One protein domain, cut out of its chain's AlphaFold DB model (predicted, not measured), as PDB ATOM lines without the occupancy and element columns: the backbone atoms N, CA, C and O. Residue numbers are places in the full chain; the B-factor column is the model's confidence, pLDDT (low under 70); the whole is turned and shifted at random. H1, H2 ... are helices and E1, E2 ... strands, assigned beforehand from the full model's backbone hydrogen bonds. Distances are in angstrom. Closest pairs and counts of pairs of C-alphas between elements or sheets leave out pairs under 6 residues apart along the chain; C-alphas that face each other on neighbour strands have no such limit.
ATOM      1  N   TYR A 596      14.239  -0.283 -20.464       61.56
ATOM      2  CA  TYR A 596      13.799   1.035 -20.921       61.56
ATOM      3  C   TYR A 596      14.198   1.260 -22.380       61.56
ATOM      4  O   TYR A 596      15.299   0.902 -22.799       61.56
ATOM      5  N   GLU A 597      13.315   1.896 -23.149       73.25
ATOM      6  CA  GLU A 597      13.574   2.291 -24.529       73.25
ATOM      7  C   GLU A 597      13.052   3.701 -24.819       73.25
ATOM      8  O   GLU A 597      11.932   4.055 -24.447       73.25
ATOM      9  N   TYR A 598      13.855   4.491 -25.530       73.06
ATOM     10  CA  TYR A 598      13.488   5.807 -26.040       73.06
ATOM     11  C   TYR A 598      14.118   6.047 -27.414       73.06
ATOM     12  O   TYR A 598      15.293   5.749 -27.618       73.06
ATOM     13  N   ASN A 599      13.344   6.611 -28.339       74.25
ATOM     14  CA  ASN A 599      13.791   7.017 -29.669       74.25
ATOM     15  C   ASN A 599      13.485   8.506 -29.850       74.25
ATOM     16  O   ASN A 599      12.410   8.954 -29.447       74.25
ATOM     17  N   VAL A 600      14.386   9.249 -30.498       75.62
ATOM     18  CA  VAL A 600      14.150  10.663 -30.844       75.62
ATOM     19  C   VAL A 600      13.005  10.796 -31.847       75.62
ATOM     20  O   VAL A 600      12.150  11.665 -31.697       75.62
ATOM     21  N   VAL A 601      12.933   9.874 -32.809       79.12
ATOM     22  CA  VAL A 601      11.798   9.716 -33.723       79.12
ATOM     23  C   VAL A 601      10.899   8.582 -33.204       79.12
ATOM     24  O   VAL A 601      11.341   7.428 -33.167       79.12
ATOM     25  N   PRO A 602       9.649   8.863 -32.781       72.88
ATOM     26  CA  PRO A 602       8.735   7.835 -32.293       72.88
ATOM     27  C   PRO A 602       8.396   6.795 -33.368       72.88
ATOM     28  O   PRO A 602       8.118   7.140 -34.511       72.88
ATOM     29  N   PHE A 603       8.351   5.519 -32.983       74.06
ATOM     30  CA  PHE A 603       7.945   4.413 -33.854       74.06
ATOM     31  C   PHE A 603       7.149   3.381 -33.050       74.06
ATOM     32  O   PHE A 603       7.551   3.015 -31.944       74.06
ATOM     33  N   ARG A 604       6.021   2.900 -33.590       72.81
ATOM     34  CA  ARG A 604       5.191   1.862 -32.959       72.81
ATOM     35  C   ARG A 604       5.490   0.510 -33.609       72.81
ATOM     36  O   ARG A 604       4.984   0.209 -34.681       72.81
ATOM     37  N   GLU A 605       6.228  -0.357 -32.919       73.62
ATOM     38  CA  GLU A 605       6.615  -1.689 -33.428       73.62
ATOM     39  C   GLU A 605       5.438  -2.619 -33.764       73.62
ATOM     40  O   GLU A 605       5.588  -3.549 -34.548       73.62
ATOM     41  N   GLY A 606       4.263  -2.386 -33.169       71.88
ATOM     42  CA  GLY A 606       3.026  -3.099 -33.510       71.88
ATOM     43  C   GLY A 606       2.274  -2.534 -34.720       71.88
ATOM     44  O   GLY A 606       1.251  -3.089 -35.098       71.88
ATOM     45  N   ALA A 607       2.743  -1.427 -35.297       74.12
ATOM     46  CA  ALA A 607       2.148  -0.763 -36.450       74.12
ATOM     47  C   ALA A 607       3.267  -0.195 -37.349       74.12
ATOM     48  O   ALA A 607       3.565   1.000 -37.263       74.12
ATOM     49  N   PRO A 608       3.890  -1.014 -38.222       71.25
ATOM     50  CA  PRO A 608       5.000  -0.586 -39.085       71.25
ATOM     51  C   PRO A 608       4.693   0.647 -39.952       71.25
ATOM     52  O   PRO A 608       5.581   1.449 -40.215       71.25
ATOM     53  N   ALA A 609       3.420   0.870 -40.299       72.06
ATOM     54  CA  ALA A 609       2.936   2.073 -40.985       72.06
ATOM     55  C   ALA A 609       3.091   3.390 -40.183       72.06
ATOM     56  O   ALA A 609       2.852   4.462 -40.727       72.06
ATOM     57  N   SER A 610       3.486   3.330 -38.904       73.50
ATOM     58  CA  SER A 610       3.857   4.505 -38.094       73.50
ATOM     59  C   SER A 610       5.263   5.042 -38.385       73.50
ATOM     60  O   SER A 610       5.666   6.041 -37.795       73.50
ATOM     61  N   TRP A 611       6.020   4.375 -39.260       80.62
ATOM     62  CA  TRP A 611       7.346   4.806 -39.684       80.62
ATOM     63  C   TRP A 611       7.319   6.161 -40.406       80.62
ATOM     64  O   TRP A 611       6.458   6.416 -41.249       80.62
ATOM     65  N   THR A 612       8.304   7.007 -40.113       74.50
ATOM     66  CA  THR A 612       8.528   8.292 -40.780       74.50
ATOM     67  C   THR A 612       9.886   8.299 -41.480       74.50
ATOM     68  O   THR A 612      10.862   7.744 -40.977       74.50
ATOM     69  N   GLY A 613       9.959   8.963 -42.638       79.75
ATOM     70  CA  GLY A 613      11.202   9.175 -43.385       79.75
ATOM     71  C   GLY A 613      12.087  10.240 -42.743       79.75
ATOM     72  O   GLY A 613      12.267  11.315 -43.310       79.75
ATOM     73  N   ASP A 614      12.593   9.951 -41.544       84.69
ATOM     74  CA  ASP A 614      13.496  10.809 -40.778       84.69
ATOM     75  C   ASP A 614      14.876  10.143 -40.623       84.69
ATOM     76  O   ASP A 614      14.993   8.928 -40.458       84.69
ATOM     77  N   LEU A 615      15.947  10.937 -40.695       85.06
ATOM     78  CA  LEU A 615      17.325  10.439 -40.632       85.06
ATOM     79  C   LEU A 615      17.701   9.960 -39.221       85.06
ATOM     80  O   LEU A 615      18.603   9.134 -39.088       85.06
ATOM     81  N   LEU A 616      16.991  10.442 -38.193       86.38
ATOM     82  CA  LEU A 616      17.113  10.029 -36.791       86.38
ATOM     83  C   LEU A 616      16.161   8.872 -36.422       86.38
ATOM     84  O   LEU A 616      16.032   8.515 -35.248       86.38
ATOM     85  N   ALA A 617      15.497   8.250 -37.404       87.75
ATOM     86  CA  ALA A 617      14.686   7.059 -37.173       87.75
ATOM     87  C   ALA A 617      15.541   5.894 -36.644       87.75
ATOM     88  O   ALA A 617      16.565   5.522 -37.226       87.75
ATOM     89  N   TRP A 618      15.094   5.265 -35.550       89.38
ATOM     90  CA  TRP A 618      15.767   4.079 -35.002       89.38
ATOM     91  C   TRP A 618      15.794   2.920 -36.011       89.38
ATOM     92  O   TRP A 618      16.769   2.177 -36.103       89.38
ATOM     93  N   TRP A 619      14.742   2.821 -36.822       88.50
ATOM     94  CA  TRP A 619      14.621   1.884 -37.931       88.50
ATOM     95  C   TRP A 619      14.714   2.668 -39.245       88.50
ATOM     96  O   TRP A 619      13.786   3.415 -39.551       88.50
ATOM     97  N   PRO A 620      15.807   2.557 -40.019       79.25
ATOM     98  CA  PRO A 620      15.994   3.380 -41.214       79.25
ATOM     99  C   PRO A 620      15.200   2.892 -42.435       79.25
ATOM    100  O   PRO A 620      15.005   3.660 -43.369       79.25
ATOM    101  N   ASN A 621      14.746   1.635 -42.446       76.56
ATOM    102  CA  ASN A 621      13.985   1.033 -43.538       76.56
ATOM    103  C   ASN A 621      12.747   0.313 -42.961       76.56
ATOM    104  O   ASN A 621      12.919  -0.519 -42.072       76.56
ATOM    105  N   PRO A 622      11.517   0.585 -43.439       75.38
ATOM    106  CA  PRO A 622      10.317  -0.122 -42.992       75.38
ATOM    107  C   PRO A 622      10.150  -1.532 -43.594       75.38
ATOM    108  O   PRO A 622       9.202  -2.222 -43.228       75.38
ATOM    109  N   GLN A 623      11.017  -1.957 -44.524       76.94
ATOM    110  CA  GLN A 623      10.992  -3.303 -45.122       76.94
ATOM    111  C   GLN A 623      11.887  -4.318 -44.392       76.94
ATOM    112  O   GLN A 623      11.607  -5.512 -44.439       76.94
ATOM    113  N   GLU A 624      12.943  -3.857 -43.713       80.06
ATOM    114  CA  GLU A 624      13.902  -4.708 -42.995       80.06
ATOM    115  C   GLU A 624      14.326  -4.054 -41.675       80.06
ATOM    116  O   GLU A 624      14.977  -3.006 -41.647       80.06
ATOM    117  N   PHE A 625      13.989  -4.704 -40.562       88.19
ATOM    118  CA  PHE A 625      14.267  -4.237 -39.211       88.19
ATOM    119  C   PHE A 625      15.442  -5.017 -38.623       88.19
ATOM    120  O   PHE A 625      15.304  -6.176 -38.232       88.19
ATOM    121  N   ARG A 626      16.613  -4.376 -38.539       90.12
ATOM    122  CA  ARG A 626      17.813  -4.957 -37.921       90.12
ATOM    123  C   ARG A 626      17.953  -4.554 -36.453       90.12
ATOM    124  O   ARG A 626      18.200  -3.388 -36.159       90.12
ATOM    125  N   ALA A 627      17.789  -5.507 -35.539       91.19
ATOM    126  CA  ALA A 627      18.010  -5.331 -34.105       91.19
ATOM    127  C   ALA A 627      19.470  -5.647 -33.738       91.19
ATOM    128  O   ALA A 627      20.043  -6.599 -34.273       91.19
ATOM    129  N   CYS A 628      20.055  -4.883 -32.809       92.38
ATOM    130  CA  CYS A 628      21.408  -5.099 -32.290       92.38
ATOM    131  C   CYS A 628      21.420  -5.067 -30.757       92.38
ATOM    132  O   CYS A 628      20.860  -4.160 -30.144       92.38
ATOM    133  N   PHE A 629      22.088  -6.045 -30.147       93.19
ATOM    134  CA  PHE A 629      22.296  -6.161 -28.703       93.19
ATOM    135  C   PHE A 629      23.776  -6.381 -28.387       93.19
ATOM    136  O   PHE A 629      24.475  -7.065 -29.132       93.19
ATOM    137  N   LEU A 630      24.250  -5.835 -27.270       92.69
ATOM    138  CA  LEU A 630      25.595  -6.045 -26.735       92.69
ATOM    139  C   LEU A 630      25.481  -6.645 -25.328       92.69
ATOM    140  O   LEU A 630      24.730  -6.130 -24.496       92.69
ATOM    141  N   LYS A 631      26.219  -7.727 -25.046       94.00
ATOM    142  CA  LYS A 631      26.244  -8.337 -23.705       94.00
ATOM    143  C   LYS A 631      27.304  -7.667 -22.832       94.00
ATOM    144  O   LYS A 631      28.502  -7.774 -23.104       94.00
ATOM    145  N   VAL A 632      26.865  -7.012 -21.761       94.56
ATOM    146  CA  VAL A 632      27.724  -6.372 -20.756       94.56
ATOM    147  C   VAL A 632      27.716  -7.211 -19.485       94.56
ATOM    148  O   VAL A 632      26.645  -7.525 -18.969       94.56
ATOM    149  N   LYS A 633      28.892  -7.542 -18.953       94.81
ATOM    150  CA  LYS A 633      29.048  -8.172 -17.637       94.81
ATOM    151  C   LYS A 633      29.366  -7.112 -16.586       94.81
ATOM    152  O   LYS A 633      30.125  -6.178 -16.848       94.81
ATOM    153  N   VAL A 634      28.819  -7.275 -15.390       92.94
ATOM    154  CA  VAL A 634      29.068  -6.405 -14.243       92.94
ATOM    155  C   VAL A 634      29.508  -7.247 -13.048       92.94
ATOM    156  O   VAL A 634      28.941  -8.298 -12.757       92.94
ATOM    157  N   GLN A 635      30.560  -6.791 -12.377       93.25
ATOM    158  CA  GLN A 635      31.064  -7.338 -11.123       93.25
ATOM    159  C   GLN A 635      30.766  -6.330 -10.013       93.25
ATOM    160  O   GLN A 635      31.341  -5.242 -10.012       93.25
ATOM    161  N   GLY A 636      29.876  -6.663  -9.086       85.50
ATOM    162  CA  GLY A 636      29.468  -5.765  -8.006       85.50
ATOM    163  C   GLY A 636      28.427  -6.403  -7.080       85.50
ATOM    164  O   GLY A 636      27.836  -7.420  -7.439       85.50
ATOM    165  N   PRO A 637      28.202  -5.838  -5.881       76.44
ATOM    166  CA  PRO A 637      27.347  -6.438  -4.848       76.44
ATOM    167  C   PRO A 637      25.859  -6.524  -5.225       76.44
ATOM    168  O   PRO A 637      25.141  -7.375  -4.699       76.44
ATOM    169  N   GLN A 638      25.390  -5.667  -6.133       74.94
ATOM    170  CA  GLN A 638      23.991  -5.578  -6.546       74.94
ATOM    171  C   GLN A 638      23.828  -5.544  -8.073       74.94
ATOM    172  O   GLN A 638      24.789  -5.680  -8.827       74.94
ATOM    173  N   GLU A 639      22.590  -5.399  -8.537       77.75
ATOM    174  CA  GLU A 639      22.273  -5.249  -9.957       77.75
ATOM    175  C   GLU A 639      22.329  -3.783 -10.365       77.75
ATOM    176  O   GLU A 639      21.784  -2.918  -9.683       77.75
ATOM    177  N   TYR A 640      22.932  -3.516 -11.518       76.62
ATOM    178  CA  TYR A 640      23.110  -2.169 -12.040       76.62
ATOM    179  C   TYR A 640      22.274  -1.982 -13.304       76.62
ATOM    180  O   TYR A 640      22.142  -2.893 -14.127       76.62
ATOM    181  N   MET A 641      21.716  -0.783 -13.474       79.38
ATOM    182  CA  MET A 641      21.175  -0.360 -14.763       79.38
ATOM    183  C   MET A 641      22.339  -0.015 -15.691       79.38
ATOM    184  O   MET A 641      23.286   0.657 -15.277       79.38
ATOM    185  N   ILE A 642      22.278  -0.455 -16.944       83.94
ATOM    186  CA  ILE A 642      23.290  -0.149 -17.959       83.94
ATOM    187  C   ILE A 642      22.598   0.523 -19.136       83.94
ATOM    188  O   ILE A 642      21.671  -0.048 -19.711       83.94
ATOM    189  N   ARG A 643      23.048   1.734 -19.477       85.00
ATOM    190  CA  ARG A 643      22.511   2.566 -20.557       85.00
ATOM    191  C   ARG A 643      23.337   2.415 -21.830       85.00
ATOM    192  O   ARG A 643      24.563   2.413 -21.761       85.00
ATOM    193  N   SER A 644      22.685   2.356 -22.990       92.50
ATOM    194  CA  SER A 644      23.287   2.688 -24.283       92.50
ATOM    195  C   SER A 644      22.807   4.070 -24.716       92.50
ATOM    196  O   SER A 644      21.608   4.363 -24.751       92.50
ATOM    197  N   HIS A 645      23.767   4.925 -25.041       89.50
ATOM    198  CA  HIS A 645      23.566   6.246 -25.609       89.50
ATOM    199  C   HIS A 645      23.976   6.194 -27.083       89.50
ATOM    200  O   HIS A 645      25.125   5.883 -27.391       89.50
ATOM    201  N   ASN A 646      23.030   6.431 -27.996       92.56
ATOM    202  CA  ASN A 646      23.188   6.118 -29.417       92.56
ATOM    203  C   ASN A 646      23.093   7.399 -30.249       92.56
ATOM    204  O   ASN A 646      22.011   7.981 -30.324       92.56
ATOM    205  N   VAL A 647      24.177   7.817 -30.902       91.50
ATOM    206  CA  VAL A 647      24.221   9.021 -31.755       91.50
ATOM    207  C   VAL A 647      24.696   8.692 -33.171       91.50
ATOM    208  O   VAL A 647      25.364   7.680 -33.389       91.50
ATOM    209  N   GLY A 648      24.357   9.522 -34.159       89.06
ATOM    210  CA  GLY A 648      24.936   9.402 -35.501       89.06
ATOM    211  C   GLY A 648      26.431   9.709 -35.486       89.06
ATOM    212  O   GLY A 648      26.889  10.563 -34.720       89.06
ATOM    213  N   GLY A 649      27.205   8.985 -36.296       80.69
ATOM    214  CA  GLY A 649      28.669   8.999 -36.212       80.69
ATOM    215  C   GLY A 649      29.375   9.341 -37.520       80.69
ATOM    216  O   GLY A 649      30.318  10.128 -37.484       80.69
ATOM    217  N   SER A 650      28.934   8.801 -38.664       84.25
ATOM    218  CA  SER A 650      29.621   9.015 -39.953       84.25
ATOM    219  C   SER A 650      28.813   9.778 -40.995       84.25
ATOM    220  O   SER A 650      29.410  10.336 -41.914       84.25
ATOM    221  N   HIS A 651      27.483   9.815 -40.894       86.31
ATOM    222  CA  HIS A 651      26.663  10.523 -41.871       86.31
ATOM    223  C   HIS A 651      26.541  12.029 -41.532       86.31
ATOM    224  O   HIS A 651      26.108  12.374 -40.428       86.31
ATOM    225  N   PRO A 652      26.842  12.960 -42.467       85.81
ATOM    226  CA  PRO A 652      26.971  14.395 -42.162       85.81
ATOM    227  C   PRO A 652      25.737  15.079 -41.561       85.81
ATOM    228  O   PRO A 652      25.852  16.156 -40.983       85.81
ATOM    229  N   ARG A 653      24.542  14.498 -41.728       84.56
ATOM    230  CA  ARG A 653      23.281  15.077 -41.228       84.56
ATOM    231  C   ARG A 653      22.806  14.484 -39.901       84.56
ATOM    232  O   ARG A 653      21.824  14.985 -39.369       84.56
ATOM    233  N   THR A 654      23.466  13.441 -39.393       87.56
ATOM    234  CA  THR A 654      23.133  12.759 -38.125       87.56
ATOM    235  C   THR A 654      24.307  12.752 -37.145       87.56
ATOM    236  O   THR A 654      24.105  12.492 -35.962       87.56
ATOM    237  N   GLN A 655      25.521  13.083 -37.603       88.00
ATOM    238  CA  GLN A 655      26.723  13.205 -36.781       88.00
ATOM    239  C   GLN A 655      26.473  14.040 -35.509       88.00
ATOM    240  O   GLN A 655      26.067  15.200 -35.581       88.00
ATOM    241  N   GLY A 656      26.701  13.431 -34.342       81.88
ATOM    242  CA  GLY A 656      26.508  14.049 -33.025       81.88
ATOM    243  C   GLY A 656      25.050  14.189 -32.560       81.88
ATOM    244  O   GLY A 656      24.821  14.651 -31.446       81.88
ATOM    245  N   GLN A 657      24.064  13.787 -33.366       85.31
ATOM    246  CA  GLN A 657      22.642  13.837 -33.007       85.31
ATOM    247  C   GLN A 657      22.168  12.495 -32.448       85.31
ATOM    248  O   GLN A 657      22.570  11.431 -32.916       85.31
ATOM    249  N   LEU A 658      21.293  12.548 -31.444       84.62
ATOM    250  CA  LEU A 658      20.775  11.376 -30.745       84.62
ATOM    251  C   LEU A 658      19.773  10.591 -31.613       84.62
ATOM    252  O   LEU A 658      18.826  11.154 -32.154       84.62
ATOM    253  N   TYR A 659      19.956   9.273 -31.690       84.44
ATOM    254  CA  TYR A 659      18.960   8.313 -32.181       84.44
ATOM    255  C   TYR A 659      18.014   7.876 -31.062       84.44
ATOM    256  O   TYR A 659      16.801   7.762 -31.255       84.44
ATOM    257  N   GLY A 660      18.572   7.604 -29.883       83.38
ATOM    258  CA  GLY A 660      17.806   7.120 -28.747       83.38
ATOM    259  C   GLY A 660      18.652   6.553 -27.613       83.38
ATOM    260  O   GLY A 660      19.879   6.446 -27.697       83.38
ATOM    261  N   LEU A 661      17.952   6.156 -26.556       82.12
ATOM    262  CA  LEU A 661      18.506   5.550 -25.351       82.12
ATOM    263  C   LEU A 661      17.895   4.164 -25.142       82.12
ATOM    264  O   LEU A 661      16.729   3.923 -25.484       82.12
ATOM    265  N   ARG A 662      18.668   3.258 -24.556       86.75
ATOM    266  CA  ARG A 662      18.179   1.978 -24.032       86.75
ATOM    267  C   ARG A 662      18.790   1.782 -22.661       86.75
ATOM    268  O   ARG A 662      20.001   1.917 -22.562       86.75
ATOM    269  N   ASP A 663      18.005   1.406 -21.659       82.81
ATOM    270  CA  ASP A 663      18.575   0.898 -20.406       82.81
ATOM    271  C   ASP A 663      18.140  -0.557 -20.218       82.81
ATOM    272  O   ASP A 663      17.004  -0.923 -20.530       82.81
ATOM    273  N   ALA A 664      19.039  -1.385 -19.696       82.25
ATOM    274  CA  ALA A 664      18.758  -2.756 -19.290       82.25
ATOM    275  C   ALA A 664      19.307  -2.985 -17.878       82.25
ATOM    276  O   ALA A 664      20.444  -2.593 -17.592       82.25
ATOM    277  N   ARG A 665      18.529  -3.620 -16.994       82.25
ATOM    278  CA  ARG A 665      19.061  -4.104 -15.713       82.25
ATOM    279  C   ARG A 665      19.975  -5.298 -15.968       82.25
ATOM    280  O   ARG A 665      19.673  -6.164 -16.790       82.25
ATOM    281  N   SER A 666      21.086  -5.371 -15.245       84.12
ATOM    282  CA  SER A 666      21.886  -6.591 -15.178       84.12
ATOM    283  C   SER A 666      21.143  -7.676 -14.392       84.12
ATOM    284  O   SER A 666      20.772  -7.428 -13.250       84.12
ATOM    285  N   VAL A 667      20.997  -8.877 -14.943       83.31
ATOM    286  CA  VAL A 667      20.466 -10.053 -14.238       83.31
ATOM    287  C   VAL A 667      21.606 -10.722 -13.467       83.31
ATOM    288  O   VAL A 667      22.664 -10.969 -14.053       83.31
ATOM    289  N   ARG A 668      21.429 -10.993 -12.166       84.38
ATOM    290  CA  ARG A 668      22.411 -11.732 -11.346       84.38
ATOM    291  C   ARG A 668      22.609 -13.170 -11.829       84.38
ATOM    292  O   ARG A 668      21.658 -13.838 -12.221       84.38
ATOM    293  N   ASP A 669      23.848 -13.648 -11.752       80.62
ATOM    294  CA  ASP A 669      24.191 -15.050 -11.985       80.62
ATOM    295  C   ASP A 669      23.864 -15.884 -10.725       80.62
ATOM    296  O   ASP A 669      24.453 -15.628  -9.668       80.62
ATOM    297  N   PRO A 670      22.961 -16.886 -10.793       75.50
ATOM    298  CA  PRO A 670      22.590 -17.699  -9.630       75.50
ATOM    299  C   PRO A 670      23.746 -18.515  -9.031       75.50
ATOM    300  O   PRO A 670      23.687 -18.888  -7.863       75.50
ATOM    301  N   GLN A 671      24.783 -18.812  -9.821       79.62
ATOM    302  CA  GLN A 671      25.938 -19.620  -9.418       79.62
ATOM    303  C   GLN A 671      27.113 -18.761  -8.923       79.62
ATOM    304  O   GLN A 671      28.063 -19.290  -8.339       79.62
ATOM    305  N   ARG A 672      27.098 -17.443  -9.180       78.50
ATOM    306  CA  ARG A 672      28.229 -16.532  -8.927       78.50
ATOM    307  C   ARG A 672      27.767 -15.251  -8.217       78.50
ATOM    308  O   ARG A 672      27.567 -14.228  -8.879       78.50
ATOM    309  N   PRO A 673      27.640 -15.259  -6.873       74.62
ATOM    310  CA  PRO A 673      27.293 -14.055  -6.122       74.62
ATOM    311  C   PRO A 673      28.295 -12.928  -6.409       74.62
ATOM    312  O   PRO A 673      29.507 -13.137  -6.427       74.62
ATOM    313  N   GLY A 674      27.776 -11.727  -6.670       82.31
ATOM    314  CA  GLY A 674      28.575 -10.569  -7.081       82.31
ATOM    315  C   GLY A 674      28.862 -10.467  -8.588       82.31
ATOM    316  O   GLY A 674      29.608  -9.580  -9.003       82.31
ATOM    317  N   THR A 675      28.296 -11.353  -9.418       89.31
ATOM    318  CA  THR A 675      28.317 -11.250 -10.888       89.31
ATOM    319  C   THR A 675      26.903 -11.077 -11.439       89.31
ATOM    320  O   THR A 675      25.966 -11.760 -11.025       89.31
ATOM    321  N   SER A 676      26.751 -10.188 -12.416       91.06
ATOM    322  CA  SER A 676      25.527 -10.013 -13.195       91.06
ATOM    323  C   SER A 676      25.847  -9.695 -14.662       91.06
ATOM    324  O   SER A 676      26.984  -9.362 -15.008       91.06
ATOM    325  N   ALA A 677      24.861  -9.804 -15.553       92.12
ATOM    326  CA  ALA A 677      25.011  -9.411 -16.955       92.12
ATOM    327  C   ALA A 677      23.728  -8.807 -17.534       92.12
ATOM    328  O   ALA A 677      22.625  -9.229 -17.194       92.12
ATOM    329  N   ALA A 678      23.870  -7.832 -18.431       91.38
ATOM    330  CA  ALA A 678      22.766  -7.222 -19.168       91.38
ATOM    331  C   ALA A 678      22.937  -7.442 -20.675       91.38
ATOM    332  O   ALA A 678      24.038  -7.311 -21.213       91.38
ATOM    333  N   CYS A 679      21.828  -7.707 -21.363       91.94
ATOM    334  CA  CYS A 679      21.755  -7.680 -22.820       91.94
ATOM    335  C   CYS A 679      21.155  -6.351 -23.259       91.94
ATOM    336  O   CYS A 679      19.944  -6.139 -23.195       91.94
ATOM    337  N   LEU A 680      22.034  -5.445 -23.669       92.81
ATOM    338  CA  LEU A 680      21.723  -4.046 -23.892       92.81
ATOM    339  C   LEU A 680      21.505  -3.781 -25.383       92.81
ATOM    340  O   LEU A 680      22.410  -3.958 -26.195       92.81
ATOM    341  N   GLU A 681      20.292  -3.368 -25.742       94.00
ATOM    342  CA  GLU A 681      19.964  -2.977 -27.114       94.00
ATOM    343  C   GLU A 681      20.717  -1.696 -27.506       94.00
ATOM    344  O   GLU A 681      20.905  -0.791 -26.686       94.00
ATOM    345  N   PHE A 682      21.120  -1.592 -28.769       93.94
ATOM    346  CA  PHE A 682      21.708  -0.386 -29.341       93.94
ATOM    347  C   PHE A 682      21.297  -0.220 -30.811       93.94
ATOM    348  O   PHE A 682      20.823  -1.158 -31.459       93.94
ATOM    349  N   LYS A 683      21.445   0.991 -31.349       93.19
ATOM    350  CA  LYS A 683      21.084   1.308 -32.735       93.19
ATOM    351  C   LYS A 683      22.135   0.725 -33.683       93.19
ATOM    352  O   LYS A 683      23.303   1.097 -33.633       93.19
ATOM    353  N   CYS A 684      21.712  -0.173 -34.570       91.62
ATOM    354  CA  CYS A 684      22.587  -0.729 -35.600       91.62
ATOM    355  C   CYS A 684      23.056   0.343 -36.595       91.62
ATOM    356  O   CYS A 684      22.256   1.174 -37.040       91.62
ATOM    357  N   SER A 685      24.311   0.237 -37.031       89.88
ATOM    358  CA  SER A 685      24.813   0.924 -38.225       89.88
ATOM    359  C   SER A 685      24.185   0.356 -39.502       89.88
ATOM    360  O   SER A 685      23.823  -0.823 -39.559       89.88
ATOM    361  N   GLY A 686      24.076   1.178 -40.546       88.06
ATOM    362  CA  GLY A 686      23.500   0.772 -41.831       88.06
ATOM    363  C   GLY A 686      23.193   1.954 -42.747       88.06
ATOM    364  O   GLY A 686      23.496   3.099 -42.419       88.06
ATOM    365  N   MET A 687      22.588   1.689 -43.907       85.25
ATOM    366  CA  MET A 687      22.056   2.765 -44.750       85.25
ATOM    367  C   MET A 687      20.866   3.442 -44.065       85.25
ATOM    368  O   MET A 687      20.030   2.769 -43.457       85.25
ATOM    369  N   LEU A 688      20.796   4.769 -44.170       84.88
ATOM    370  CA  LEU A 688      19.621   5.542 -43.771       84.88
ATOM    371  C   LEU A 688      18.534   5.471 -44.855       84.88
ATOM    372  O   LEU A 688      18.766   4.951 -45.948       84.88
ATOM    373  N   PHE A 689      17.343   5.998 -44.562       81.06
ATOM    374  CA  PHE A 689      16.183   5.891 -45.457       81.06
ATOM    375  C   PHE A 689      16.404   6.510 -46.847       81.06
ATOM    376  O   PHE A 689      15.734   6.128 -47.803       81.06
ATOM    377  N   ASP A 690      17.325   7.472 -46.964       80.75
ATOM    378  CA  ASP A 690      17.659   8.139 -48.224       80.75
ATOM    379  C   ASP A 690      18.607   7.321 -49.119       80.75
ATOM    380  O   ASP A 690      18.844   7.708 -50.264       80.75
ATOM    381  N   GLN A 691      19.134   6.201 -48.601       81.69
ATOM    382  CA  GLN A 691      20.056   5.265 -49.255       81.69
ATOM    383  C   GLN A 691      21.325   5.916 -49.841       81.69
ATOM    384  O   GLN A 691      21.989   5.328 -50.693       81.69
ATOM    385  N   ARG A 692      21.697   7.125 -49.391       79.81
ATOM    386  CA  ARG A 692      22.835   7.874 -49.963       79.81
ATOM    387  C   ARG A 692      24.183   7.412 -49.438       79.81
ATOM    388  O   ARG A 692      25.160   7.376 -50.179       79.81
ATOM    389  N   GLN A 693      24.243   7.122 -48.143       84.31
ATOM    390  CA  GLN A 693      25.456   6.712 -47.453       84.31
ATOM    391  C   GLN A 693      25.092   5.862 -46.232       84.31
ATOM    392  O   GLN A 693      23.995   5.947 -45.677       84.31
ATOM    393  N   VAL A 694      26.040   5.034 -45.811       86.06
ATOM    394  CA  VAL A 694      25.977   4.287 -44.557       86.06
ATOM    395  C   VAL A 694      26.263   5.229 -43.383       86.06
ATOM    396  O   VAL A 694      27.322   5.861 -43.355       86.06
ATOM    397  N   ASP A 695      25.365   5.286 -42.397       89.06
ATOM    398  CA  ASP A 695      25.679   5.875 -41.094       89.06
ATOM    399  C   ASP A 695      26.173   4.793 -40.134       89.06
ATOM    400  O   ASP A 695      25.522   3.762 -39.917       89.06
ATOM    401  N   ARG A 696      27.343   5.042 -39.550       89.44
ATOM    402  CA  ARG A 696      27.877   4.284 -38.430       89.44
ATOM    403  C   ARG A 696      27.450   4.961 -37.141       89.44
ATOM    404  O   ARG A 696      27.939   6.038 -36.820       89.44
ATOM    405  N   THR A 697      26.557   4.323 -36.398       91.50
ATOM    406  CA  THR A 697      26.093   4.835 -35.108       91.50
ATOM    407  C   THR A 697      27.223   4.752 -34.082       91.50
ATOM    408  O   THR A 697      27.810   3.688 -33.897       91.50
ATOM    409  N   LEU A 698      27.509   5.854 -33.392       92.00
ATOM    410  CA  LEU A 698      28.358   5.874 -32.205       92.00
ATOM    411  C   LEU A 698      27.512   5.484 -30.987       92.00
ATOM    412  O   LEU A 698      26.496   6.114 -30.688       92.00
ATOM    413  N   VAL A 699      27.934   4.426 -30.303       92.56
ATOM    414  CA  VAL A 699      27.247   3.832 -29.156       92.56
ATOM    415  C   VAL A 699      28.150   3.944 -27.936       92.56
ATOM    416  O   VAL A 699      29.237   3.369 -27.927       92.56
ATOM    417  N   THR A 700      27.681   4.638 -26.902       91.88
ATOM    418  CA  THR A 700      28.361   4.743 -25.605       91.88
ATOM    419  C   THR A 700      27.597   3.945 -24.554       91.88
ATOM    420  O   THR A 700      26.405   4.163 -24.344       91.88
ATOM    421  N   ILE A 701      28.280   3.009 -23.901       92.38
ATOM    422  CA  ILE A 701      27.757   2.150 -22.838       92.38
ATOM    423  C   ILE A 701      28.115   2.765 -21.482       92.38
ATOM    424  O   ILE A 701      29.293   2.998 -21.207       92.38
ATOM    425  N   ILE A 702      27.105   3.021 -20.648       87.44
ATOM    426  CA  ILE A 702      27.217   3.786 -19.398       87.44
ATOM    427  C   ILE A 702      26.514   3.024 -18.257       87.44
ATOM    428  O   ILE A 702      25.280   3.048 -18.165       87.44
ATOM    429  N   PRO A 703      27.251   2.340 -17.364       84.38
ATOM    430  CA  PRO A 703      26.686   1.809 -16.126       84.38
ATOM    431  C   PRO A 703      26.197   2.954 -15.228       84.38
ATOM    432  O   PRO A 703      26.915   3.923 -15.005       84.38
ATOM    433  N   GLN A 704      24.984   2.849 -14.689       74.81
ATOM    434  CA  GLN A 704      24.369   3.879 -13.842       74.81
ATOM    435  C   GLN A 704      24.799   3.710 -12.370       74.81
ATOM    436  O   GLN A 704      23.978   3.494 -11.480       74.81
ATOM    437  N   GLY A 705      26.109   3.727 -12.121       68.56
ATOM    438  CA  GLY A 705      26.721   3.540 -10.804       68.56
ATOM    439  C   GLY A 705      28.221   3.843 -10.829       68.56
ATOM    440  O   GLY A 705      28.784   4.099 -11.891       68.56
ATOM    441  N   SER A 706      28.895   3.808  -9.672       76.75
ATOM    442  CA  SER A 706      30.351   4.022  -9.614       76.75
ATOM    443  C   SER A 706      31.091   2.776 -10.111       76.75
ATOM    444  O   SER A 706      31.455   1.876  -9.350       76.75
ATOM    445  N   CYS A 707      31.237   2.703 -11.431       81.25
ATOM    446  CA  CYS A 707      31.725   1.543 -12.159       81.25
ATOM    447  C   CYS A 707      32.939   1.897 -13.016       81.25
ATOM    448  O   CYS A 707      33.018   2.980 -13.589       81.25
ATOM    449  N   ARG A 708      33.876   0.953 -13.134       88.44
ATOM    450  CA  ARG A 708      35.066   1.065 -13.978       88.44
ATOM    451  C   ARG A 708      35.142  -0.114 -14.940       88.44
ATOM    452  O   ARG A 708      35.001  -1.261 -14.525       88.44
ATOM    453  N   ARG A 709      35.393   0.143 -16.218       91.88
ATOM    454  CA  ARG A 709      35.663  -0.866 -17.243       91.88
ATOM    455  C   ARG A 709      36.951  -1.614 -16.889       91.88
ATOM    456  O   ARG A 709      37.992  -0.990 -16.692       91.88
ATOM    457  N   VAL A 710      36.871  -2.940 -16.801       92.25
ATOM    458  CA  VAL A 710      37.999  -3.817 -16.419       92.25
ATOM    459  C   VAL A 710      38.423  -4.778 -17.526       92.25
ATOM    460  O   VAL A 710      39.575  -5.196 -17.546       92.25
ATOM    461  N   ALA A 711      37.531  -5.106 -18.465       90.88
ATOM    462  CA  ALA A 711      37.873  -5.910 -19.636       90.88
ATOM    463  C   ALA A 711      36.997  -5.553 -20.844       90.88
ATOM    464  O   ALA A 711      35.831  -5.185 -20.698       90.88
ATOM    465  N   VAL A 712      37.557  -5.724 -22.039       90.44
ATOM    466  CA  VAL A 712      36.848  -5.728 -23.325       90.44
ATOM    467  C   VAL A 712      37.224  -7.033 -24.025       90.44
ATOM    468  O   VAL A 712      38.341  -7.520 -23.862       90.44
ATOM    469  N   ASN A 713      36.295  -7.630 -24.765       89.94
ATOM    470  CA  ASN A 713      36.547  -8.846 -25.528       89.94
ATOM    471  C   ASN A 713      37.641  -8.588 -26.584       89.94
ATOM    472  O   ASN A 713      37.520  -7.660 -27.384       89.94
ATOM    473  N   GLY A 714      38.694  -9.412 -26.605       87.94
ATOM    474  CA  GLY A 714      39.823  -9.234 -27.525       87.94
ATOM    475  C   GLY A 714      39.409  -9.256 -29.000       87.94
ATOM    476  O   GLY A 714      39.909  -8.460 -29.786       87.94
ATOM    477  N   LEU A 715      38.410 -10.068 -29.367       87.38
ATOM    478  CA  LEU A 715      37.871 -10.099 -30.730       87.38
ATOM    479  C   LEU A 715      37.084  -8.821 -31.080       87.38
ATOM    480  O   LEU A 715      37.050  -8.433 -32.247       87.38
ATOM    481  N   LEU A 716      36.496  -8.132 -30.088       87.31
ATOM    482  CA  LEU A 716      35.864  -6.821 -30.293       87.31
ATOM    483  C   LEU A 716      36.927  -5.744 -30.524       87.31
ATOM    484  O   LEU A 716      36.790  -4.943 -31.446       87.31
ATOM    485  N   GLN A 717      37.995  -5.740 -29.720       87.44
ATOM    486  CA  GLN A 717      39.115  -4.807 -29.890       87.44
ATOM    487  C   GLN A 717      39.770  -4.980 -31.267       87.44
ATOM    488  O   GLN A 717      39.930  -4.001 -31.996       87.44
ATOM    489  N   ASP A 718      40.042  -6.223 -31.663       86.06
ATOM    490  CA  ASP A 718      40.587  -6.575 -32.976       86.06
ATOM    491  C   ASP A 718      39.679  -6.168 -34.142       86.06
ATOM    492  O   ASP A 718      40.181  -5.762 -35.192       86.06
ATOM    493  N   TYR A 719      38.355  -6.284 -33.992       85.31
ATOM    494  CA  TYR A 719      37.407  -5.828 -35.009       85.31
ATOM    495  C   TYR A 719      37.416  -4.299 -35.113       85.31
ATOM    496  O   TYR A 719      37.572  -3.764 -36.211       85.31
ATOM    497  N   LEU A 720      37.306  -3.588 -33.987       84.56
ATOM    498  CA  LEU A 720      37.270  -2.122 -33.951       84.56
ATOM    499  C   LEU A 720      38.574  -1.496 -34.470       84.56
ATOM    500  O   LEU A 720      38.525  -0.522 -35.218       84.56
ATOM    501  N   ALA A 721      39.730  -2.092 -34.161       83.31
ATOM    502  CA  ALA A 721      41.031  -1.648 -34.667       83.31
ATOM    503  C   ALA A 721      41.157  -1.765 -36.200       83.31
ATOM    504  O   ALA A 721      41.824  -0.945 -36.830       83.31
ATOM    505  N   ARG A 722      40.499  -2.758 -36.815       83.44
ATOM    506  CA  ARG A 722      40.519  -2.988 -38.273       83.44
ATOM    507  C   ARG A 722      39.487  -2.155 -39.045       83.44
ATOM    508  O   ARG A 722      39.572  -2.097 -40.269       83.44
ATOM    509  N   HIS A 723      38.543  -1.496 -38.366       79.94
ATOM    510  CA  HIS A 723      37.432  -0.763 -38.991       79.94
ATOM    511  C   HIS A 723      37.411   0.734 -38.612       79.94
ATOM    512  O   HIS A 723      36.452   1.195 -37.988       79.94
ATOM    513  N   PRO A 724      38.417   1.533 -39.026       71.19
ATOM    514  CA  PRO A 724      38.467   2.966 -38.732       71.19
ATOM    515  C   PRO A 724      37.270   3.742 -39.329       71.19
ATOM    516  O   PRO A 724      36.653   3.269 -40.292       71.19
ATOM    517  N   PRO A 725      36.943   4.942 -38.806       72.44
ATOM    518  CA  PRO A 725      37.606   5.612 -37.682       72.44
ATOM    519  C   PRO A 725      37.244   4.986 -36.318       72.44
ATOM    520  O   PRO A 725      36.112   4.534 -36.145       72.44
ATOM    521  N   PRO A 726      38.172   4.960 -35.343       67.31
ATOM    522  CA  PRO A 726      37.867   4.541 -33.976       67.31
ATOM    523  C   PRO A 726      36.949   5.555 -33.271       67.31
ATOM    524  O   PRO A 726      36.898   6.731 -33.640       67.31
ATOM    525  N   ALA A 727      36.226   5.101 -32.245       71.81
ATOM    526  CA  ALA A 727      35.371   5.968 -31.435       71.81
ATOM    527  C   ALA A 727      36.195   6.938 -30.551       71.81
ATOM    528  O   ALA A 727      37.326   6.607 -30.186       71.81
ATOM    529  N   PRO A 728      35.660   8.121 -30.185       68.00
ATOM    530  CA  PRO A 728      36.383   9.078 -29.347       68.00
ATOM    531  C   PRO A 728      36.485   8.656 -27.870       68.00
ATOM    532  O   PRO A 728      35.497   8.219 -27.288       68.00
ATOM    533  N   ALA A 729      37.649   8.954 -27.279       61.56
ATOM    534  CA  ALA A 729      37.989   8.954 -25.849       61.56
ATOM    535  C   ALA A 729      37.992   7.605 -25.090       61.56
ATOM    536  O   ALA A 729      37.049   6.820 -25.114       61.56
ATOM    537  N   ASP A 730      39.072   7.390 -24.334       66.88
ATOM    538  CA  ASP A 730      39.316   6.194 -23.523       66.88
ATOM    539  C   ASP A 730      38.924   6.421 -22.049       66.88
ATOM    540  O   ASP A 730      39.739   6.330 -21.132       66.88
ATOM    541  N   ASP A 731      37.661   6.790 -21.820       76.31
ATOM    542  CA  ASP A 731      37.116   6.951 -20.470       76.31
ATOM    543  C   ASP A 731      36.911   5.573 -19.807       76.31
ATOM    544  O   ASP A 731      36.211   4.723 -20.366       76.31
ATOM    545  N   PRO A 732      37.487   5.311 -18.618       80.06
ATOM    546  CA  PRO A 732      37.298   4.048 -17.922       80.06
ATOM    547  C   PRO A 732      35.931   3.919 -17.227       80.06
ATOM    548  O   PRO A 732      35.632   2.817 -16.773       80.06
ATOM    549  N   ALA A 733      35.106   4.967 -17.111       78.88
ATOM    550  CA  ALA A 733      33.737   4.854 -16.589       78.88
ATOM    551  C   ALA A 733      32.732   4.348 -17.644       78.88
ATOM    552  O   ALA A 733      31.708   3.755 -17.294       78.88
ATOM    553  N   THR A 734      33.038   4.514 -18.934       87.12
ATOM    554  CA  THR A 734      32.158   4.152 -20.056       87.12
ATOM    555  C   THR A 734      32.843   3.219 -21.068       87.12
ATOM    556  O   THR A 734      33.970   2.752 -20.880       87.12
ATOM    557  N   PHE A 735      32.142   2.861 -22.144       90.31
ATOM    558  CA  PHE A 735      32.732   2.212 -23.318       90.31
ATOM    559  C   PHE A 735      32.065   2.725 -24.594       90.31
ATOM    560  O   PHE A 735      30.872   2.500 -24.785       90.31
ATOM    561  N   ALA A 736      32.823   3.391 -25.463       90.50
ATOM    562  CA  ALA A 736      32.338   3.903 -26.740       90.50
ATOM    563  C   ALA A 736      32.824   3.041 -27.915       90.50
ATOM    564  O   ALA A 736      33.992   2.661 -27.982       90.50
ATOM    565  N   MET A 737      31.940   2.766 -28.876       90.25
ATOM    566  CA  MET A 737      32.285   2.107 -30.141       90.25
ATOM    567  C   MET A 737      31.422   2.629 -31.295       90.25
ATOM    568  O   MET A 737      30.282   3.039 -31.086       90.25
ATOM    569  N   LEU A 738      31.924   2.553 -32.529       89.00
ATOM    570  CA  LEU A 738      31.038   2.580 -33.695       89.00
ATOM    571  C   LEU A 738      30.387   1.202 -33.842       89.00
ATOM    572  O   LEU A 738      31.075   0.182 -33.834       89.00
ATOM    573  N   ALA A 739      29.065   1.170 -33.978       89.44
ATOM    574  CA  ALA A 739      28.307  -0.061 -34.145       89.44
ATOM    575  C   ALA A 739      28.774  -0.830 -35.408       89.44
ATOM    576  O   ALA A 739      28.908  -0.213 -36.473       89.44
ATOM    577  N   PRO A 740      28.997  -2.158 -35.328       85.12
ATOM    578  CA  PRO A 740      29.416  -2.970 -36.472       85.12
ATOM    579  C   PRO A 740      28.457  -2.885 -37.662       85.12
ATOM    580  O   PRO A 740      27.240  -2.769 -37.493       85.12
ATOM    581  N   LEU A 741      29.007  -2.986 -38.875       80.19
ATOM    582  CA  LEU A 741      28.207  -3.083 -40.100       80.19
ATOM    583  C   LEU A 741      27.846  -4.529 -40.435       80.19
ATOM    584  O   LEU A 741      26.745  -4.783 -40.920       80.19
ATOM    585  N   ASP A 742      28.717  -5.481 -40.125       73.06
ATOM    586  CA  ASP A 742      28.541  -6.877 -40.520       73.06
ATOM    587  C   ASP A 742      27.541  -7.608 -39.607       73.06
ATOM    588  O   ASP A 742      27.464  -7.308 -38.412       73.06
ATOM    589  N   PRO A 743      26.755  -8.573 -40.118       63.97
ATOM    590  CA  PRO A 743      25.806  -9.342 -39.305       63.97
ATOM    591  C   PRO A 743      26.468 -10.373 -38.370       63.97
ATOM    592  O   PRO A 743      25.823 -10.867 -37.444       63.97
ATOM    593  N   LEU A 744      27.752 -10.688 -38.574       57.00
ATOM    594  CA  LEU A 744      28.486 -11.795 -37.940       57.00
ATOM    595  C   LEU A 744      29.096 -11.451 -36.558       57.00
ATOM    596  O   LEU A 744      30.213 -11.859 -36.250       57.00
ATOM    597  N   GLY A 745      28.384 -10.705 -35.709       56.69
ATOM    598  CA  GLY A 745      28.944 -10.127 -34.471       56.69
ATOM    599  C   GLY A 745      29.175 -11.064 -33.269       56.69
ATOM    600  O   GLY A 745      29.677 -10.635 -32.227       56.69
ATOM    601  N   HIS A 746      28.792 -12.337 -33.378       61.97
ATOM    602  CA  HIS A 746      28.545 -13.210 -32.222       61.97
ATOM    603  C   HIS A 746      29.794 -13.523 -31.380       61.97
ATOM    604  O   HIS A 746      29.723 -13.477 -30.152       61.97
ATOM    605  N   ASN A 747      30.956 -13.758 -32.002       64.62
ATOM    606  CA  ASN A 747      32.182 -14.142 -31.280       64.62
ATOM    607  C   ASN A 747      32.759 -13.033 -30.382       64.62
ATOM    608  O   ASN A 747      33.587 -13.303 -29.514       64.62
ATOM    609  N   TYR A 748      32.315 -11.788 -30.566       81.88
ATOM    610  CA  TYR A 748      32.776 -10.631 -29.802       81.88
ATOM    611  C   TYR A 748      31.679  -9.969 -28.947       81.88
ATOM    612  O   TYR A 748      31.837  -8.846 -28.471       81.88
ATOM    613  N   GLY A 749      30.577 -10.693 -28.710       86.69
ATOM    614  CA  GLY A 749      29.516 -10.312 -27.774       86.69
ATOM    615  C   GLY A 749      28.492  -9.306 -28.302       86.69
ATOM    616  O   GLY A 749      27.817  -8.644 -27.504       86.69
ATOM    617  N   VAL A 750      28.365  -9.203 -29.630       90.81
ATOM    618  CA  VAL A 750      27.361  -8.387 -30.322       90.81
ATOM    619  C   VAL A 750      26.409  -9.286 -31.117       90.81
ATOM    620  O   VAL A 750      26.811 -10.037 -31.998       90.81
ATOM    621  N   TYR A 751      25.116  -9.183 -30.841       90.19
ATOM    622  CA  TYR A 751      24.082 -10.060 -31.388       90.19
ATOM    623  C   TYR A 751      23.184  -9.247 -32.305       90.19
ATOM    624  O   TYR A 751      22.549  -8.292 -31.856       90.19
ATOM    625  N   THR A 752      23.143  -9.600 -33.592       90.12
ATOM    626  CA  THR A 752      22.316  -8.888 -34.576       90.12
ATOM    627  C   THR A 752      21.389  -9.838 -35.324       90.12
ATOM    628  O   THR A 752      21.757 -10.979 -35.612       90.12
ATOM    629  N   VAL A 753      20.171  -9.372 -35.604       88.75
ATOM    630  CA  VAL A 753      19.135 -10.096 -36.359       88.75
ATOM    631  C   VAL A 753      18.410  -9.093 -37.243       88.75
ATOM    632  O   VAL A 753      18.056  -8.021 -36.760       88.75
ATOM    633  N   THR A 754      18.165  -9.447 -38.501       89.38
ATOM    634  CA  THR A 754      17.298  -8.694 -39.416       89.38
ATOM    635  C   THR A 754      16.043  -9.513 -39.690       89.38
ATOM    636  O   THR A 754      16.159 -10.694 -40.003       89.38
ATOM    637  N   ASP A 755      14.867  -8.895 -39.577       89.81
ATOM    638  CA  ASP A 755      13.569  -9.517 -39.872       89.81
ATOM    639  C   ASP A 755      12.595  -8.476 -40.466       89.81
ATOM    640  O   ASP A 755      12.826  -7.269 -40.362       89.81
ATOM    641  N   GLN A 756      11.489  -8.916 -41.073       86.69
ATOM    642  CA  GLN A 756      10.404  -8.027 -41.522       86.69
ATOM    643  C   GLN A 756       9.521  -7.541 -40.357       86.69
ATOM    644  O   GLN A 756       8.803  -6.548 -40.483       86.69
ATOM    645  N   SER A 757       9.578  -8.212 -39.206       84.75
ATOM    646  CA  SER A 757       8.924  -7.823 -37.960       84.75
ATOM    647  C   SER A 757       9.951  -7.259 -36.966       84.75
ATOM    648  O   SER A 757      10.825  -7.998 -36.504       84.75
ATOM    649  N   PRO A 758       9.832  -5.984 -36.533       84.50
ATOM    650  CA  PRO A 758      10.770  -5.398 -35.568       84.50
ATOM    651  C   PRO A 758      10.729  -6.120 -34.215       84.50
ATOM    652  O   PRO A 758      11.751  -6.232 -33.538       84.50
ATOM    653  N   ARG A 759       9.563  -6.665 -33.841       84.44
ATOM    654  CA  ARG A 759       9.392  -7.467 -32.623       84.44
ATOM    655  C   ARG A 759      10.145  -8.792 -32.709       84.44
ATOM    656  O   ARG A 759      10.840  -9.141 -31.761       84.44
ATOM    657  N   LEU A 760      10.038  -9.495 -33.838       85.12
ATOM    658  CA  LEU A 760      10.681 -10.796 -34.027       85.12
ATOM    659  C   LEU A 760      12.206 -10.653 -34.114       85.12
ATOM    660  O   LEU A 760      12.926 -11.388 -33.440       85.12
ATOM    661  N   ALA A 761      12.697  -9.632 -34.832       87.88
ATOM    662  CA  ALA A 761      14.117  -9.278 -34.846       87.88
ATOM    663  C   ALA A 761      14.661  -9.056 -33.424       87.88
ATOM    664  O   ALA A 761      15.700  -9.612 -33.063       87.88
ATOM    665  N   LYS A 762      13.944  -8.284 -32.592       88.50
ATOM    666  CA  LYS A 762      14.321  -8.059 -31.188       88.50
ATOM    667  C   LYS A 762      14.286  -9.329 -30.347       88.50
ATOM    668  O   LYS A 762      15.238  -9.556 -29.607       88.50
ATOM    669  N   GLU A 763      13.222 -10.128 -30.435       84.12
ATOM    670  CA  GLU A 763      13.052 -11.344 -29.629       84.12
ATOM    671  C   GLU A 763      14.165 -12.363 -29.910       84.12
ATOM    672  O   GLU A 763      14.799 -12.867 -28.982       84.12
ATOM    673  N   ILE A 764      14.488 -12.596 -31.185       85.19
ATOM    674  CA  ILE A 764      15.582 -13.496 -31.569       85.19
ATOM    675  C   ILE A 764      16.938 -12.905 -31.147       85.19
ATOM    676  O   ILE A 764      17.783 -13.630 -30.619       85.19
ATOM    677  N   ALA A 765      17.164 -11.596 -31.326       88.44
ATOM    678  CA  ALA A 765      18.440 -10.965 -30.971       88.44
ATOM    679  C   ALA A 765      18.705 -10.960 -29.456       88.44
ATOM    680  O   ALA A 765      19.833 -11.231 -29.037       88.44
ATOM    681  N   ILE A 766      17.682 -10.707 -28.629       87.38
ATOM    682  CA  ILE A 766      17.824 -10.762 -27.170       87.38
ATOM    683  C   ILE A 766      17.989 -12.205 -26.678       87.38
ATOM    684  O   ILE A 766      18.842 -12.437 -25.827       87.38
ATOM    685  N   GLY A 767      17.281 -13.182 -27.260       83.81
ATOM    686  CA  GLY A 767      17.434 -14.599 -26.902       83.81
ATOM    687  C   GLY A 767      18.809 -15.176 -27.262       83.81
ATOM    688  O   GLY A 767      19.400 -15.910 -26.467       83.81
ATOM    689  N   ARG A 768      19.366 -14.781 -28.416       88.56
ATOM    690  CA  ARG A 768      20.770 -15.044 -28.800       88.56
ATOM    691  C   ARG A 768      21.754 -14.402 -27.828       88.56
ATOM    692  O   ARG A 768      22.692 -15.048 -27.367       88.56
ATOM    693  N   CYS A 769      21.506 -13.142 -27.465       89.75
ATOM    694  CA  CYS A 769      22.329 -12.436 -26.493       89.75
ATOM    695  C   CYS A 769      22.311 -13.127 -25.126       89.75
ATOM    696  O   CYS A 769      23.373 -13.340 -24.550       89.75
ATOM    697  N   PHE A 770      21.141 -13.531 -24.621       89.06
ATOM    698  CA  PHE A 770      21.001 -14.255 -23.356       89.06
ATOM    699  C   PHE A 770      21.821 -15.551 -23.370       89.06
ATOM    700  O   PHE A 770      22.596 -15.784 -22.437       89.06
ATOM    701  N   ASP A 771      21.739 -16.323 -24.460       88.50
ATOM    702  CA  ASP A 771      22.495 -17.565 -24.646       88.50
ATOM    703  C   ASP A 771      24.016 -17.344 -24.741       88.50
ATOM    704  O   ASP A 771      24.799 -18.094 -24.162       88.50
ATOM    705  N   GLY A 772      24.441 -16.280 -25.423       87.19
ATOM    706  CA  GLY A 772      25.849 -16.042 -25.740       87.19
ATOM    707  C   GLY A 772      26.317 -16.689 -27.051       87.19
ATOM    708  O   GLY A 772      27.515 -16.896 -27.220       87.19
ATOM    709  N   SER A 773      25.391 -17.022 -27.960       85.00
ATOM    710  CA  SER A 773      25.650 -17.697 -29.245       85.00
ATOM    711  C   SER A 773      24.811 -17.096 -30.383       85.00
ATOM    712  O   SER A 773      23.777 -16.474 -30.143       85.00
ATOM    713  N   SER A 774      25.234 -17.279 -31.640       73.31
ATOM    714  CA  SER A 774      24.417 -16.959 -32.825       73.31
ATOM    715  C   SER A 774      23.324 -17.990 -33.094       73.31
ATOM    716  O   SER A 774      22.272 -17.644 -33.629       73.31
ATOM    717  N   ASP A 775      23.577 -19.247 -32.745       78.19
ATOM    718  CA  ASP A 775      22.751 -20.376 -33.185       78.19
ATOM    719  C   ASP A 775      21.828 -20.857 -32.056       78.19
ATOM    720  O   ASP A 775      20.806 -21.495 -32.303       78.19
ATOM    721  N   GLY A 776      22.168 -20.501 -30.814       76.38
ATOM    722  CA  GLY A 776      21.354 -20.730 -29.629       76.38
ATOM    723  C   GLY A 776      20.320 -19.631 -29.377       76.38
ATOM    724  O   GLY A 776      20.423 -18.499 -29.854       76.38
ATOM    725  N   PHE A 777      19.316 -19.974 -28.576       80.31
ATOM    726  CA  PHE A 777      18.304 -19.058 -28.062       80.31
ATOM    727  C   PHE A 777      18.017 -19.443 -26.610       80.31
ATOM    728  O   PHE A 777      17.640 -20.582 -26.336       80.31
ATOM    729  N   SER A 778      18.179 -18.500 -25.684       78.25
ATOM    730  CA  SER A 778      17.921 -18.708 -24.259       78.25
ATOM    731  C   SER A 778      16.948 -17.663 -23.727       78.25
ATOM    732  O   SER A 778      16.986 -16.500 -24.124       78.25
ATOM    733  N   ARG A 779      16.095 -18.072 -22.782       71.19
ATOM    734  CA  ARG A 779      15.288 -17.158 -21.953       71.19
ATOM    735  C   ARG A 779      15.952 -16.840 -20.608       71.19
ATOM    736  O   ARG A 779      15.486 -15.961 -19.897       71.19
ATOM    737  N   GLU A 780      17.064 -17.504 -20.300       78.44
ATOM    738  CA  GLU A 780      17.871 -17.310 -19.093       78.44
ATOM    739  C   GLU A 780      19.235 -16.693 -19.441       78.44
ATOM    740  O   GLU A 780      19.852 -17.038 -20.454       78.44
ATOM    741  N   MET A 781      19.712 -15.766 -18.606       82.75
ATOM    742  CA  MET A 781      20.951 -15.021 -18.841       82.75
ATOM    743  C   MET A 781      22.191 -15.860 -18.503       82.75
ATOM    744  O   MET A 781      22.518 -16.049 -17.333       82.75
ATOM    745  N   LYS A 782      22.955 -16.286 -19.515       87.31
ATOM    746  CA  LYS A 782      24.276 -16.911 -19.317       87.31
ATOM    747  C   LYS A 782      25.347 -15.824 -19.182       87.31
ATOM    748  O   LYS A 782      25.922 -15.392 -20.183       87.31
ATOM    749  N   ALA A 783      25.589 -15.344 -17.961       84.75
ATOM    750  CA  ALA A 783      26.372 -14.126 -17.702       84.75
ATOM    751  C   ALA A 783      27.830 -14.164 -18.213       84.75
ATOM    752  O   ALA A 783      28.361 -13.132 -18.626       84.75
ATOM    753  N   ASP A 784      28.452 -15.346 -18.228       84.69
ATOM    754  CA  ASP A 784      29.841 -15.564 -18.666       84.69
ATOM    755  C   ASP A 784      30.010 -15.908 -20.160       84.69
ATOM    756  O   ASP A 784      31.136 -15.943 -20.655       84.69
ATOM    757  N   ALA A 785      28.924 -16.176 -20.891       86.19
ATOM    758  CA  ALA A 785      28.988 -16.603 -22.290       86.19
ATOM    759  C   ALA A 785      28.844 -15.414 -23.251       86.19
ATOM    760  O   ALA A 785      27.830 -14.714 -23.227       86.19
ATOM    761  N   GLY A 786      29.837 -15.205 -24.122       86.69
ATOM    762  CA  GLY A 786      29.760 -14.223 -25.208       86.69
ATOM    763  C   GLY A 786      29.625 -12.769 -24.732       86.69
ATOM    764  O   GLY A 786      28.828 -11.997 -25.267       86.69
ATOM    765  N   THR A 787      30.366 -12.384 -23.695       92.00
ATOM    766  CA  THR A 787      30.437 -11.000 -23.201       92.00
ATOM    767  C   THR A 787      31.270 -10.114 -24.139       92.00
ATOM    768  O   THR A 787      32.324 -10.535 -24.619       92.00
ATOM    769  N   ALA A 788      30.843  -8.867 -24.358       91.56
ATOM    770  CA  ALA A 788      31.600  -7.848 -25.092       91.56
ATOM    771  C   ALA A 788      32.475  -6.974 -24.175       91.56
ATOM    772  O   ALA A 788      33.632  -6.700 -24.492       91.56
ATOM    773  N   VAL A 789      31.934  -6.532 -23.033       93.19
ATOM    774  CA  VAL A 789      32.600  -5.619 -22.082       93.19
ATOM    775  C   VAL A 789      32.284  -6.032 -20.645       93.19
ATOM    776  O   VAL A 789      31.162  -6.447 -20.355       93.19
ATOM    777  N   THR A 790      33.260  -5.902 -19.743       94.19
ATOM    778  CA  THR A 790      33.090  -6.114 -18.297       94.19
ATOM    779  C   THR A 790      33.385  -4.836 -17.516       94.19
ATOM    780  O   THR A 790      34.448  -4.231 -17.688       94.19
ATOM    781  N   PHE A 791      32.477  -4.465 -16.615       93.19
ATOM    782  CA  PHE A 791      32.650  -3.389 -15.636       93.19
ATOM    783  C   PHE A 791      32.737  -3.952 -14.212       93.19
ATOM    784  O   PHE A 791      32.063  -4.925 -13.883       93.19
ATOM    785  N   GLN A 792      33.536  -3.320 -13.356       92.50
ATOM    786  CA  GLN A 792      33.569  -3.546 -11.914       92.50
ATOM    787  C   GLN A 792      32.976  -2.325 -11.206       92.50
ATOM    788  O   GLN A 792      33.477  -1.215 -11.371       92.50
ATOM    789  N   CYS A 793      31.928  -2.532 -10.417       84.38
ATOM    790  CA  CYS A 793      31.214  -1.495  -9.680       84.38
ATOM    791  C   CYS A 793      31.507  -1.584  -8.180       84.38
ATOM    792  O   CYS A 793      31.643  -2.675  -7.622       84.38
ATOM    793  N   ARG A 794      31.608  -0.427  -7.524       77.94
ATOM    794  CA  ARG A 794      31.784  -0.302  -6.070       77.94
ATOM    795  C   ARG A 794      30.791   0.713  -5.521       77.94
ATOM    796  O   ARG A 794      30.381   1.631  -6.225       77.94
TER     797      ARG A 794
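AT A GLANCE: This is residues 596 to 794 of the 830 residues of the protein "Cartilage intermediate layer protein 2" of Myotis brandtii (UniProt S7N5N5). Two twisted sheets lie partly face to face: E1, E4, E3, E6 and E8 make one, and the other is built round the long strand E2, which is nearest to the middle. H2 packs on E2 and E9, on the side of E2 turned away from E3, while H1 sits beyond the edge strand E8. The printed part has 199 residues, with 90 of them, under half, in named elements: ten strands and two helices in the order E1 E2 E3 E4 E5 E6 E7 H1 E8 E9 H2 E10, class mixed, helices and strands. The first sheet, E1 - E4 - E3 - E6 - E8, is antiparallel throughout; the second is branched and mixed. The whole is compact, with a radius of gyration of the C-alphas of 16.0 A and spans of 48 by 34 by 27 A.

IN THESE COORDINATES: E1, residues 596 to 599, begins at C-alpha 596 (13.799, 1.035, -20.921). E2, residues 625 to 635, is 32.9 A long and starts at (14.267, -4.237, -39.211). E3, residues 641 to 648, measures 23.2 A, E4, residues 658 to 665, 21.6 A, and E5, residues 675 to 682, 22.4 A. E6 is residues 697 to 703, E7 707 to 712, H1 714 to 722, E8 735 to 738 and E9 750 to 755. H2, residues 758 to 771, is 20.1 A long; E10, residues 789 to 793, ends at (31.214, -1.495, -9.680).

HOW THE PARTS SIT: In the first sheet N 598 of E1 and O 661 of E4 are 2.9 A apart. The hairpin E3 and E4 has N 644 and O 662 at 2.8 A. N 645 of E3 and O 700 of E6 are 2.8 A apart, as are N 699 of E6 and O 737 of E8. In the second sheet, E5 lies on one side of E2, with N 630 and O 680 at 2.8 A. E9 and E10 lie on the other side: N 627 and O 753 are 2.8 A apart, and N 633 and O 789, in the parallel pair E2 and E10, 2.9 A. E7 is antiparallel to E10, with N 708 and O 792 at 2.8 A. Between the sheets, the closest C-alphas of E4 and E5, Ala 664 and Leu 680, are 5.6 A apart. H2 is on the second sheet, over E2, at a height of 6.3 A; it runs along the strands, only just, at 29 degrees to E2 on the local plane. H1 is on neither sheet. In H1 and H2 every O i to N i+4 pair is within hydrogen-bond range.

THE WHOLE: The C-alphas of Pro 673 and Arg 692, the two farthest apart, are 49.2 A apart. The printed part has no cut. Long links join E1 to E2, E5 to E6, H1 to E8, E8 to E9 and H2 to E10. The mean pLDDT of the printed part is 83.4; 11 residues are under 70, among them 743 to 747.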